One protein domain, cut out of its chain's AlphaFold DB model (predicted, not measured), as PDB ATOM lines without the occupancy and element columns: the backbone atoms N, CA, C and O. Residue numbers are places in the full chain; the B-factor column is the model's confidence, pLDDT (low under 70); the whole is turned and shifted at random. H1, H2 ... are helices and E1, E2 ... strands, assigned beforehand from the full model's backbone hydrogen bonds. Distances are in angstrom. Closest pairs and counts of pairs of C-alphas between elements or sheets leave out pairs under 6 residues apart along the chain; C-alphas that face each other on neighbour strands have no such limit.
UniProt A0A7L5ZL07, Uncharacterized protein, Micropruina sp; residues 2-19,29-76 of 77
ATOM      1  N   TYR A   2      39.390   0.885 -42.194       64.94
ATOM      2  CA  TYR A   2      39.252   1.097 -40.743       64.94
ATOM      3  C   TYR A   2      38.596   2.436 -40.340       64.94
ATOM      4  O   TYR A   2      37.669   2.440 -39.545       64.94
ATOM      5  N   ASN A   3      38.984   3.575 -40.935       73.75
ATOM      6  CA  ASN A   3      38.368   4.874 -40.599       73.75
ATOM      7  C   ASN A   3      36.890   4.981 -41.014       73.75
ATOM      8  O   ASN A   3      36.103   5.604 -40.311       73.75
ATOM      9  N   TRP A   4      36.523   4.411 -42.169       80.25
ATOM     10  CA  TRP A   4      35.129   4.397 -42.621       80.25
ATOM     11  C   TRP A   4      34.311   3.491 -41.704       80.25
ATOM     12  O   TRP A   4      33.347   3.958 -41.113       80.25
ATOM     13  N   GLY A   5      34.762   2.249 -41.493       80.44
ATOM     14  CA  GLY A   5      34.070   1.310 -40.616       80.44
ATOM     15  C   GLY A   5      33.919   1.866 -39.201       80.44
ATOM     16  O   GLY A   5      32.821   1.873 -38.666       80.44
ATOM     17  N   SER A   6      34.969   2.471 -38.642       81.31
ATOM     18  CA  SER A   6      34.916   3.084 -37.310       81.31
ATOM     19  C   SER A   6      33.916   4.236 -37.237       81.31
ATOM     20  O   SER A   6      33.168   4.322 -36.267       81.31
ATOM     21  N   ARG A   7      33.841   5.086 -38.270       86.62
ATOM     22  CA  ARG A   7      32.868   6.188 -38.335       86.62
ATOM     23  C   ARG A   7      31.420   5.692 -38.330       86.62
ATOM     24  O   ARG A   7      30.560   6.386 -37.799       86.62
ATOM     25  N   TYR A   8      31.161   4.533 -38.929       86.44
ATOM     26  CA  TYR A   8      29.820   3.956 -39.048       86.44
ATOM     27  C   TYR A   8      29.538   2.843 -38.026       86.44
ATOM     28  O   TYR A   8      28.506   2.193 -38.121       86.44
ATOM     29  N   GLY A   9      30.424   2.623 -37.047       87.19
ATOM     30  CA  GLY A   9      30.252   1.573 -36.032       87.19
ATOM     31  C   GLY A   9      30.399   0.143 -36.564       87.19
ATOM     32  O   GLY A   9      29.965  -0.792 -35.906       87.19
ATOM     33  N   ARG A  10      31.018  -0.001 -37.736       89.31
ATOM     34  CA  ARG A  10      31.121  -1.227 -38.534       89.31
ATOM     35  C   ARG A  10      32.464  -1.944 -38.430       89.31
ATOM     36  O   ARG A  10      32.674  -2.979 -39.036       89.31
ATOM     37  N   SER A  11      33.449  -1.343 -37.756       90.00
ATOM     38  CA  SER A  11      34.785  -1.936 -37.597       90.00
ATOM     39  C   SER A  11      35.021  -2.391 -36.169       90.00
ATOM     40  O   SER A  11      34.845  -1.602 -35.237       90.00
ATOM     41  N   HIS A  12      35.549  -3.597 -36.014       90.81
ATOM     42  CA  HIS A  12      35.723  -4.244 -34.723       90.81
ATOM     43  C   HIS A  12      37.159  -4.759 -34.561       90.81
ATOM     44  O   HIS A  12      37.764  -5.267 -35.506       90.81
ATOM     45  N   LEU A  13      37.708  -4.615 -33.351       89.50
ATOM     46  CA  LEU A  13      38.984  -5.223 -32.965       89.50
ATOM     47  C   LEU A  13      38.770  -6.658 -32.480       89.50
ATOM     48  O   LEU A  13      37.750  -6.971 -31.867       89.50
ATOM     49  N   GLY A  14      39.769  -7.512 -32.702       90.06
ATOM     50  CA  GLY A  14      39.669  -8.938 -32.401       90.06
ATOM     51  C   GLY A  14      38.723  -9.649 -33.365       90.06
ATOM     52  O   GLY A  14      38.528  -9.193 -34.484       90.06
ATOM     53  N   LEU A  15      38.151 -10.777 -32.942       92.56
ATOM     54  CA  LEU A  15      37.264 -11.610 -33.772       92.56
ATOM     55  C   LEU A  15      35.946 -11.968 -33.078       92.56
ATOM     56  O   LEU A  15      35.244 -12.891 -33.491       92.56
ATOM     57  N   ASN A  16      35.614 -11.282 -31.988       92.38
ATOM     58  CA  ASN A  16      34.330 -11.489 -31.331       92.38
ATOM     59  C   ASN A  16      33.226 -10.930 -32.230       92.38
ATOM     60  O   ASN A  16      33.324  -9.784 -32.662       92.38
ATOM     61  N   GLY A  17      32.199 -11.738 -32.493       93.94
ATOM     62  CA  GLY A  17      31.044 -11.348 -33.306       93.94
ATOM     63  C   GLY A  17      31.216 -11.497 -34.819       93.94
ATOM     64  O   GLY A  17      30.248 -11.253 -35.525       93.94
ATOM     65  N   VAL A  18      32.390 -11.923 -35.302       96.12
ATOM     66  CA  VAL A  18      32.602 -12.178 -36.736       96.12
ATOM     67  C   VAL A  18      31.669 -13.285 -37.235       96.12
ATOM     68  O   VAL A  18      31.488 -14.299 -36.553       96.12
ATOM     69  N   GLY A  19      31.119 -13.108 -38.432       97.00
ATOM     70  CA  GLY A  19      30.227 -14.042 -39.105       97.00
ATOM     71  C   GLY A  19      30.554 -14.230 -40.593       97.00
ATOM     72  O   GLY A  19      31.389 -13.518 -41.157       97.00
ATOM     73  N   GLY A  29      47.887  -4.650 -37.808       70.88
ATOM     74  CA  GLY A  29      47.057  -3.444 -37.725       70.88
ATOM     75  C   GLY A  29      46.157  -3.477 -36.474       70.88
ATOM     76  O   GLY A  29      45.920  -4.552 -35.939       70.88
ATOM     77  N   PRO A  30      45.650  -2.340 -35.956       61.53
ATOM     78  CA  PRO A  30      45.909  -0.962 -36.371       61.53
ATOM     79  C   PRO A  30      47.197  -0.355 -35.781       61.53
ATOM     80  O   PRO A  30      47.526   0.772 -36.150       61.53
ATOM     81  N   THR A  31      47.908  -1.070 -34.897       65.56
ATOM     82  CA  THR A  31      49.112  -0.587 -34.194       65.56
ATOM     83  C   THR A  31      50.197  -0.137 -35.169       65.56
ATOM     84  O   THR A  31      50.779   0.931 -34.995       65.56
ATOM     85  N   GLU A  32      50.389  -0.883 -36.261       68.62
ATOM     86  CA  GLU A  32      51.261  -0.488 -37.366       68.62
ATOM     87  C   GLU A  32      50.566  -0.707 -38.713       68.62
ATOM     88  O   GLU A  32      50.428  -1.820 -39.203       68.62
ATOM     89  N   ARG A  33      50.143   0.370 -39.386       60.84
ATOM     90  CA  ARG A  33      49.438   0.255 -40.682       60.84
ATOM     91  C   ARG A  33      50.263  -0.421 -41.786       60.84
ATOM     92  O   ARG A  33      49.687  -0.897 -42.757       60.84
ATOM     93  N   LYS A  34      51.595  -0.456 -41.654       60.72
ATOM     94  CA  LYS A  34      52.508  -1.098 -42.616       60.72
ATOM     95  C   LYS A  34      52.480  -2.628 -42.556       60.72
ATOM     96  O   LYS A  34      53.066  -3.261 -43.425       60.72
ATOM     97  N   THR A  35      51.827  -3.220 -41.558       68.00
ATOM     98  CA  THR A  35      51.845  -4.671 -41.337       68.00
ATOM     99  C   THR A  35      50.523  -5.358 -41.670       68.00
ATOM    100  O   THR A  35      50.423  -6.573 -41.489       68.00
ATOM    101  N   SER A  36      49.513  -4.628 -42.166       74.88
ATOM    102  CA  SER A  36      48.321  -5.240 -42.761       74.88
ATOM    103  C   SER A  36      48.742  -6.101 -43.950       74.88
ATOM    104  O   SER A  36      49.361  -5.607 -44.891       74.88
ATOM    105  N   LYS A  37      48.422  -7.395 -43.896       83.81
ATOM    106  CA  LYS A  37      48.827  -8.370 -44.911       83.81
ATOM    107  C   LYS A  37      47.738  -8.574 -45.951       83.81
ATOM    108  O   LYS A  37      48.038  -8.555 -47.139       83.81
ATOM    109  N   ARG A  38      46.495  -8.811 -45.514       88.00
ATOM    110  CA  ARG A  38      45.373  -9.164 -46.401       88.00
ATOM    111  C   ARG A  38      44.032  -8.712 -45.832       88.00
ATOM    112  O   ARG A  38      43.898  -8.538 -44.618       88.00
ATOM    113  N   ALA A  39      43.062  -8.580 -46.729       91.44
ATOM    114  CA  ALA A  39      41.642  -8.553 -46.418       91.44
ATOM    115  C   ALA A  39      40.985  -9.750 -47.118       91.44
ATOM    116  O   ALA A  39      41.188  -9.930 -48.320       91.44
ATOM    117  N   ASP A  40      40.241 -10.555 -46.369       95.38
ATOM    118  CA  ASP A  40      39.587 -11.770 -46.860       95.38
ATOM    119  C   ASP A  40      38.100 -11.760 -46.449       95.38
ATOM    120  O   ASP A  40      37.741 -11.122 -45.458       95.38
ATOM    121  N   ILE A  41      37.233 -12.443 -47.205       96.88
ATOM    122  CA  ILE A  41      35.802 -12.601 -46.885       96.88
ATOM    123  C   ILE A  41      35.618 -13.890 -46.088       96.88
ATOM    124  O   ILE A  41      36.115 -14.937 -46.503       96.88
ATOM    125  N   VAL A  42      34.888 -13.837 -44.978       97.75
ATOM    126  CA  VAL A  42      34.582 -15.016 -44.160       97.75
ATOM    127  C   VAL A  42      33.509 -15.866 -44.834       97.75
ATOM    128  O   VAL A  42      32.450 -15.372 -45.209       97.75
ATOM    129  N   VAL A  43      33.773 -17.162 -44.958       98.25
ATOM    130  CA  VAL A  43      32.823 -18.175 -45.445       98.25
ATOM    131  C   VAL A  43      32.237 -18.958 -44.275       98.25
ATOM    132  O   VAL A  43      31.043 -19.237 -44.248       98.25
ATOM    133  N   GLU A  44      33.069 -19.289 -43.288       98.00
ATOM    134  CA  GLU A  44      32.686 -20.100 -42.134       98.00
ATOM    135  C   GLU A  44      33.505 -19.695 -40.903       98.00
ATOM    136  O   GLU A  44      34.691 -19.368 -41.008       98.00
ATOM    137  N   VAL A  45      32.871 -19.735 -39.730       97.62
ATOM    138  CA  VAL A  45      33.496 -19.414 -38.443       97.62
ATOM    139  C   VAL A  45      33.628 -20.690 -37.628       97.62
ATOM    140  O   VAL A  45      32.627 -21.338 -37.335       97.62
ATOM    141  N   GLN A  46      34.857 -21.020 -37.243       96.56
ATOM    142  CA  GLN A  46      35.169 -22.161 -36.389       96.56
ATOM    143  C   GLN A  46      35.915 -21.685 -35.132       96.56
ATOM    144  O   GLN A  46      36.328 -20.517 -35.026       96.56
ATOM    145  N   ASP A  47      36.055 -22.584 -34.156       93.81
ATOM    146  CA  ASP A  47      36.580 -22.255 -32.826       93.81
ATOM    147  C   ASP A  47      38.027 -21.743 -32.872       93.81
ATOM    148  O   ASP A  47      38.371 -20.777 -32.189       93.81
ATOM    149  N   ASP A  48      38.882 -22.340 -33.704       96.00
ATOM    150  CA  ASP A  48      40.314 -22.031 -33.797       96.00
ATOM    151  C   ASP A  48      40.719 -21.333 -35.109       96.00
ATOM    152  O   ASP A  48      41.772 -20.682 -35.176       96.00
ATOM    153  N   HIS A  49      39.874 -21.394 -36.140       97.56
ATOM    154  CA  HIS A  49      40.137 -20.798 -37.448       97.56
ATOM    155  C   HIS A  49      38.884 -20.234 -38.125       97.56
ATOM    156  O   HIS A  49      37.753 -20.445 -37.696       97.56
ATOM    157  N   LEU A  50      39.106 -19.472 -39.192       97.94
ATOM    158  CA  LEU A  50      38.074 -19.017 -40.114       97.94
ATOM    159  C   LEU A  50      38.343 -19.638 -41.480       97.94
ATOM    160  O   LEU A  50      39.493 -19.630 -41.935       97.94
ATOM    161  N   ARG A  51      37.295 -20.112 -42.155       98.31
ATOM    162  CA  ARG A  51      37.375 -20.380 -43.590       98.31
ATOM    163  C   ARG A  51      37.119 -19.083 -44.327       98.31
ATOM    164  O   ARG A  51      36.107 -18.425 -44.080       98.31
ATOM    165  N   VAL A  52      38.033 -18.698 -45.208       97.62
ATOM    166  CA  VAL A  52      37.980 -17.408 -45.899       97.62
ATOM    167  C   VAL A  52      38.247 -17.545 -47.390       97.62
ATOM    168  O   VAL A  52      39.027 -18.400 -47.813       97.62
ATOM    169  N   ILE A  53      37.660 -16.647 -48.179       97.44
ATOM    170  CA  ILE A  53      38.001 -16.433 -49.588       97.44
ATOM    171  C   ILE A  53      38.838 -15.165 -49.693       97.44
ATOM    172  O   ILE A  53      38.423 -14.081 -49.282       97.44
ATOM    173  N   GLY A  54      40.031 -15.310 -50.263       93.25
ATOM    174  CA  GLY A  54      41.039 -14.261 -50.293       93.25
ATOM    175  C   GLY A  54      41.825 -14.218 -51.590       93.25
ATOM    176  O   GLY A  54      42.169 -15.262 -52.148       93.25
ATOM    177  N   GLY A  55      42.146 -13.010 -52.049       90.62
ATOM    178  CA  GLY A  55      42.990 -12.778 -53.220       90.62
ATOM    179  C   GLY A  55      44.493 -12.825 -52.926       90.62
ATOM    180  O   GLY A  55      44.934 -13.009 -51.791       90.62
ATOM    181  N   ASP A  56      45.283 -12.631 -53.985       87.75
ATOM    182  CA  ASP A  56      46.749 -12.530 -53.948       87.75
ATOM    183  C   ASP A  56      47.459 -13.723 -53.271       87.75
ATOM    184  O   ASP A  56      48.497 -13.609 -52.610       87.75
ATOM    185  N   ILE A  57      46.894 -14.922 -53.444       88.50
ATOM    186  CA  ILE A  57      47.580 -16.171 -53.115       88.50
ATOM    187  C   ILE A  57      48.156 -16.733 -54.393       88.50
ATOM    188  O   ILE A  57      47.467 -17.393 -55.169       88.50
ATOM    189  N   LYS A  58      49.438 -16.432 -54.624       90.31
ATOM    190  CA  LYS A  58      50.140 -16.812 -55.859       90.31
ATOM    191  C   LYS A  58      49.384 -16.314 -57.107       90.31
ATOM    192  O   LYS A  58      49.245 -17.046 -58.084       90.31
ATOM    193  N   GLY A  59      48.847 -15.089 -57.037       92.12
ATOM    194  CA  GLY A  59      48.087 -14.458 -58.122       92.12
ATOM    195  C   GLY A  59      46.672 -15.007 -58.341       92.12
ATOM    196  O   GLY A  59      46.123 -14.833 -59.425       92.12
ATOM    197  N   ARG A  60      46.080 -15.699 -57.357       94.06
ATOM    198  CA  ARG A  60      44.736 -16.290 -57.460       94.06
ATOM    199  C   ARG A  60      43.856 -15.924 -56.269       94.06
ATOM    200  O   ARG A  60      44.361 -15.592 -55.195       94.06
ATOM    201  N   VAL A  61      42.544 -16.032 -56.482       95.44
ATOM    202  CA  VAL A  61      41.544 -16.097 -55.413       95.44
ATOM    203  C   VAL A  61      41.425 -17.551 -54.982       95.44
ATOM    204  O   VAL A  61      41.247 -18.429 -55.826       95.44
ATOM    205  N   VAL A  62      41.569 -17.807 -53.686       97.25
ATOM    206  CA  VAL A  62      41.463 -19.155 -53.119       97.25
ATOM    207  C   VAL A  62      40.659 -19.126 -51.832       97.25
ATOM    208  O   VAL A  62      40.720 -18.156 -51.071       97.25
ATOM    209  N   GLU A  63      39.958 -20.223 -51.583       97.69
ATOM    210  CA  GLU A  63      39.365 -20.540 -50.291       97.69
ATOM    211  C   GLU A  63      40.398 -21.270 -49.424       97.69
ATOM    212  O   GLU A  63      41.150 -22.112 -49.925       97.69
ATOM    213  N   ARG A  64      40.504 -20.899 -48.147       96.56
ATOM    214  CA  ARG A  64      41.485 -21.466 -47.214       96.56
ATOM    215  C   ARG A  64      41.049 -21.317 -45.763       96.56
ATOM    216  O   ARG A  64      40.375 -20.351 -45.414       96.56
ATOM    217  N   ASP A  65      41.543 -22.214 -44.923       97.69
ATOM    218  CA  ASP A  65      41.425 -22.114 -43.472       97.69
ATOM    219  C   ASP A  65      42.598 -21.290 -42.912       97.69
ATOM    220  O   ASP A  65      43.763 -21.522 -43.254       97.69
ATOM    221  N   VAL A  66      42.299 -20.295 -42.075       95.94
ATOM    222  CA  VAL A  66      43.287 -19.379 -41.481       95.94
ATOM    223  C   VAL A  66      43.039 -19.256 -39.984       95.94
ATOM    224  O   VAL A  66      41.918 -18.987 -39.549       95.94
ATOM    225  N   LYS A  67      44.093 -19.422 -39.180       96.25
ATOM    226  CA  LYS A  67      43.993 -19.367 -37.717       96.25
ATOM    227  C   LYS A  67      43.470 -18.016 -37.249       96.25
ATOM    228  O   LYS A  67      43.913 -16.971 -37.724       96.25
ATOM    229  N   ARG A  68      42.616 -18.029 -36.224       94.25
ATOM    230  CA  ARG A  68      42.047 -16.812 -35.617       94.25
ATOM    231  C   ARG A  68      43.116 -15.805 -35.175       94.25
ATOM    232  O   ARG A  68      42.911 -14.604 -35.293       94.25
ATOM    233  N   SER A  69      44.279 -16.286 -34.733       91.62
ATOM    234  CA  SER A  69      45.409 -15.454 -34.297       91.62
ATOM    235  C   SER A  69      46.071 -14.629 -35.405       91.62
ATOM    236  O   SER A  69      46.886 -13.763 -35.104       91.62
ATOM    237  N   GLU A  70      45.795 -14.913 -36.680       92.19
ATOM    238  CA  GLU A  70      46.359 -14.144 -37.797       92.19
ATOM    239  C   GLU A  70      45.578 -12.863 -38.100       92.19
ATOM    240  O   GLU A  70      46.082 -11.994 -38.821       92.19
ATOM    241  N   PHE A  71      44.372 -12.735 -37.545       91.94
ATOM    242  CA  PHE A  71      43.500 -11.589 -37.739       91.94
ATOM    243  C   PHE A  71      43.540 -10.649 -36.541       91.94
ATOM    244  O   PHE A  71      43.597 -11.074 -35.389       91.94
ATOM    245  N   TYR A  72      43.458  -9.353 -36.821       90.62
ATOM    246  CA  TYR A  72      43.436  -8.320 -35.787       90.62
ATOM    247  C   TYR A  72      42.083  -7.616 -35.664       90.62
ATOM    248  O   TYR A  72      41.827  -6.929 -34.674       90.62
ATOM    249  N   GLY A  73      41.227  -7.743 -36.675       91.75
ATOM    250  CA  GLY A  73      39.944  -7.061 -36.720       91.75
ATOM    251  C   GLY A  73      39.120  -7.449 -37.935       91.75
ATOM    252  O   GLY A  73      39.602  -8.127 -38.847       91.75
ATOM    253  N   TRP A  74      37.881  -6.983 -37.944       93.75
ATOM    254  CA  TRP A  74      36.914  -7.254 -38.999       93.75
ATOM    255  C   TRP A  74      35.991  -6.059 -39.232       93.75
ATOM    256  O   TRP A  74      35.963  -5.105 -38.445       93.75
ATOM    257  N   VAL A  75      35.299  -6.088 -40.365       92.81
ATOM    258  CA  VAL A  75      34.283  -5.118 -40.760       92.81
ATOM    259  C   VAL A  75      33.031  -5.878 -41.164       92.81
ATOM    260  O   VAL A  75      33.131  -6.778 -42.001       92.81
ATOM    261  N   ASP A  76      31.888  -5.518 -40.583       91.25
ATOM    262  CA  ASP A  76      30.605  -6.129 -40.927       91.25
ATOM    263  C   ASP A  76      30.114  -5.632 -42.302       91.25
ATOM    264  O   ASP A  76      30.299  -4.464 -42.673       91.25
TER     265      ASP A  76
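AT A GLANCE: This is residues 2 to 19 and 29 to 76 of the 77 residues of an uncharacterized protein of Micropruina sp (UniProt A0A7L5ZL07). The strongly twisted sheet E2 E3 E4 makes one end; the strand pair E1 E5 lies between it and short helix H1. Printed are 66 residues with, in order, H1 E1 E2 E3 E4 E5, class mostly strand. The whole is compact: radius of gyration of the C-alphas 12.1 A, spans 32 by 26 by 19 A.

HOW THE PARTS SIT: H1, residues 2 to 7, with every O i to N i+4 pair within hydrogen-bond range, comes closest to E1, residues 11 to 13, at C-alphas 5 and 11, 4.5 A. E5, residues 71 to 75, is antiparallel to E1; N 12 to O 74 is 2.9 A. E2, 38 to 45, E3, 49 to 57, and E4, 60 to 67, make a meander, each antiparallel to the one before; N 41 to O 53 and N 50 to O 66 are 2.9 A.

IN THESE COORDINATES: Find C-alpha 2 of H1 at (39.252, 1.097, -40.743) and C-alpha 75 of E5 at (34.283, -5.118, -40.760).

THE WHOLE: Across cut residues 20 to 28, C-alphas 19 and 29 are 19.9 A apart; residues 2 and 30 to 35 are under pLDDT 70.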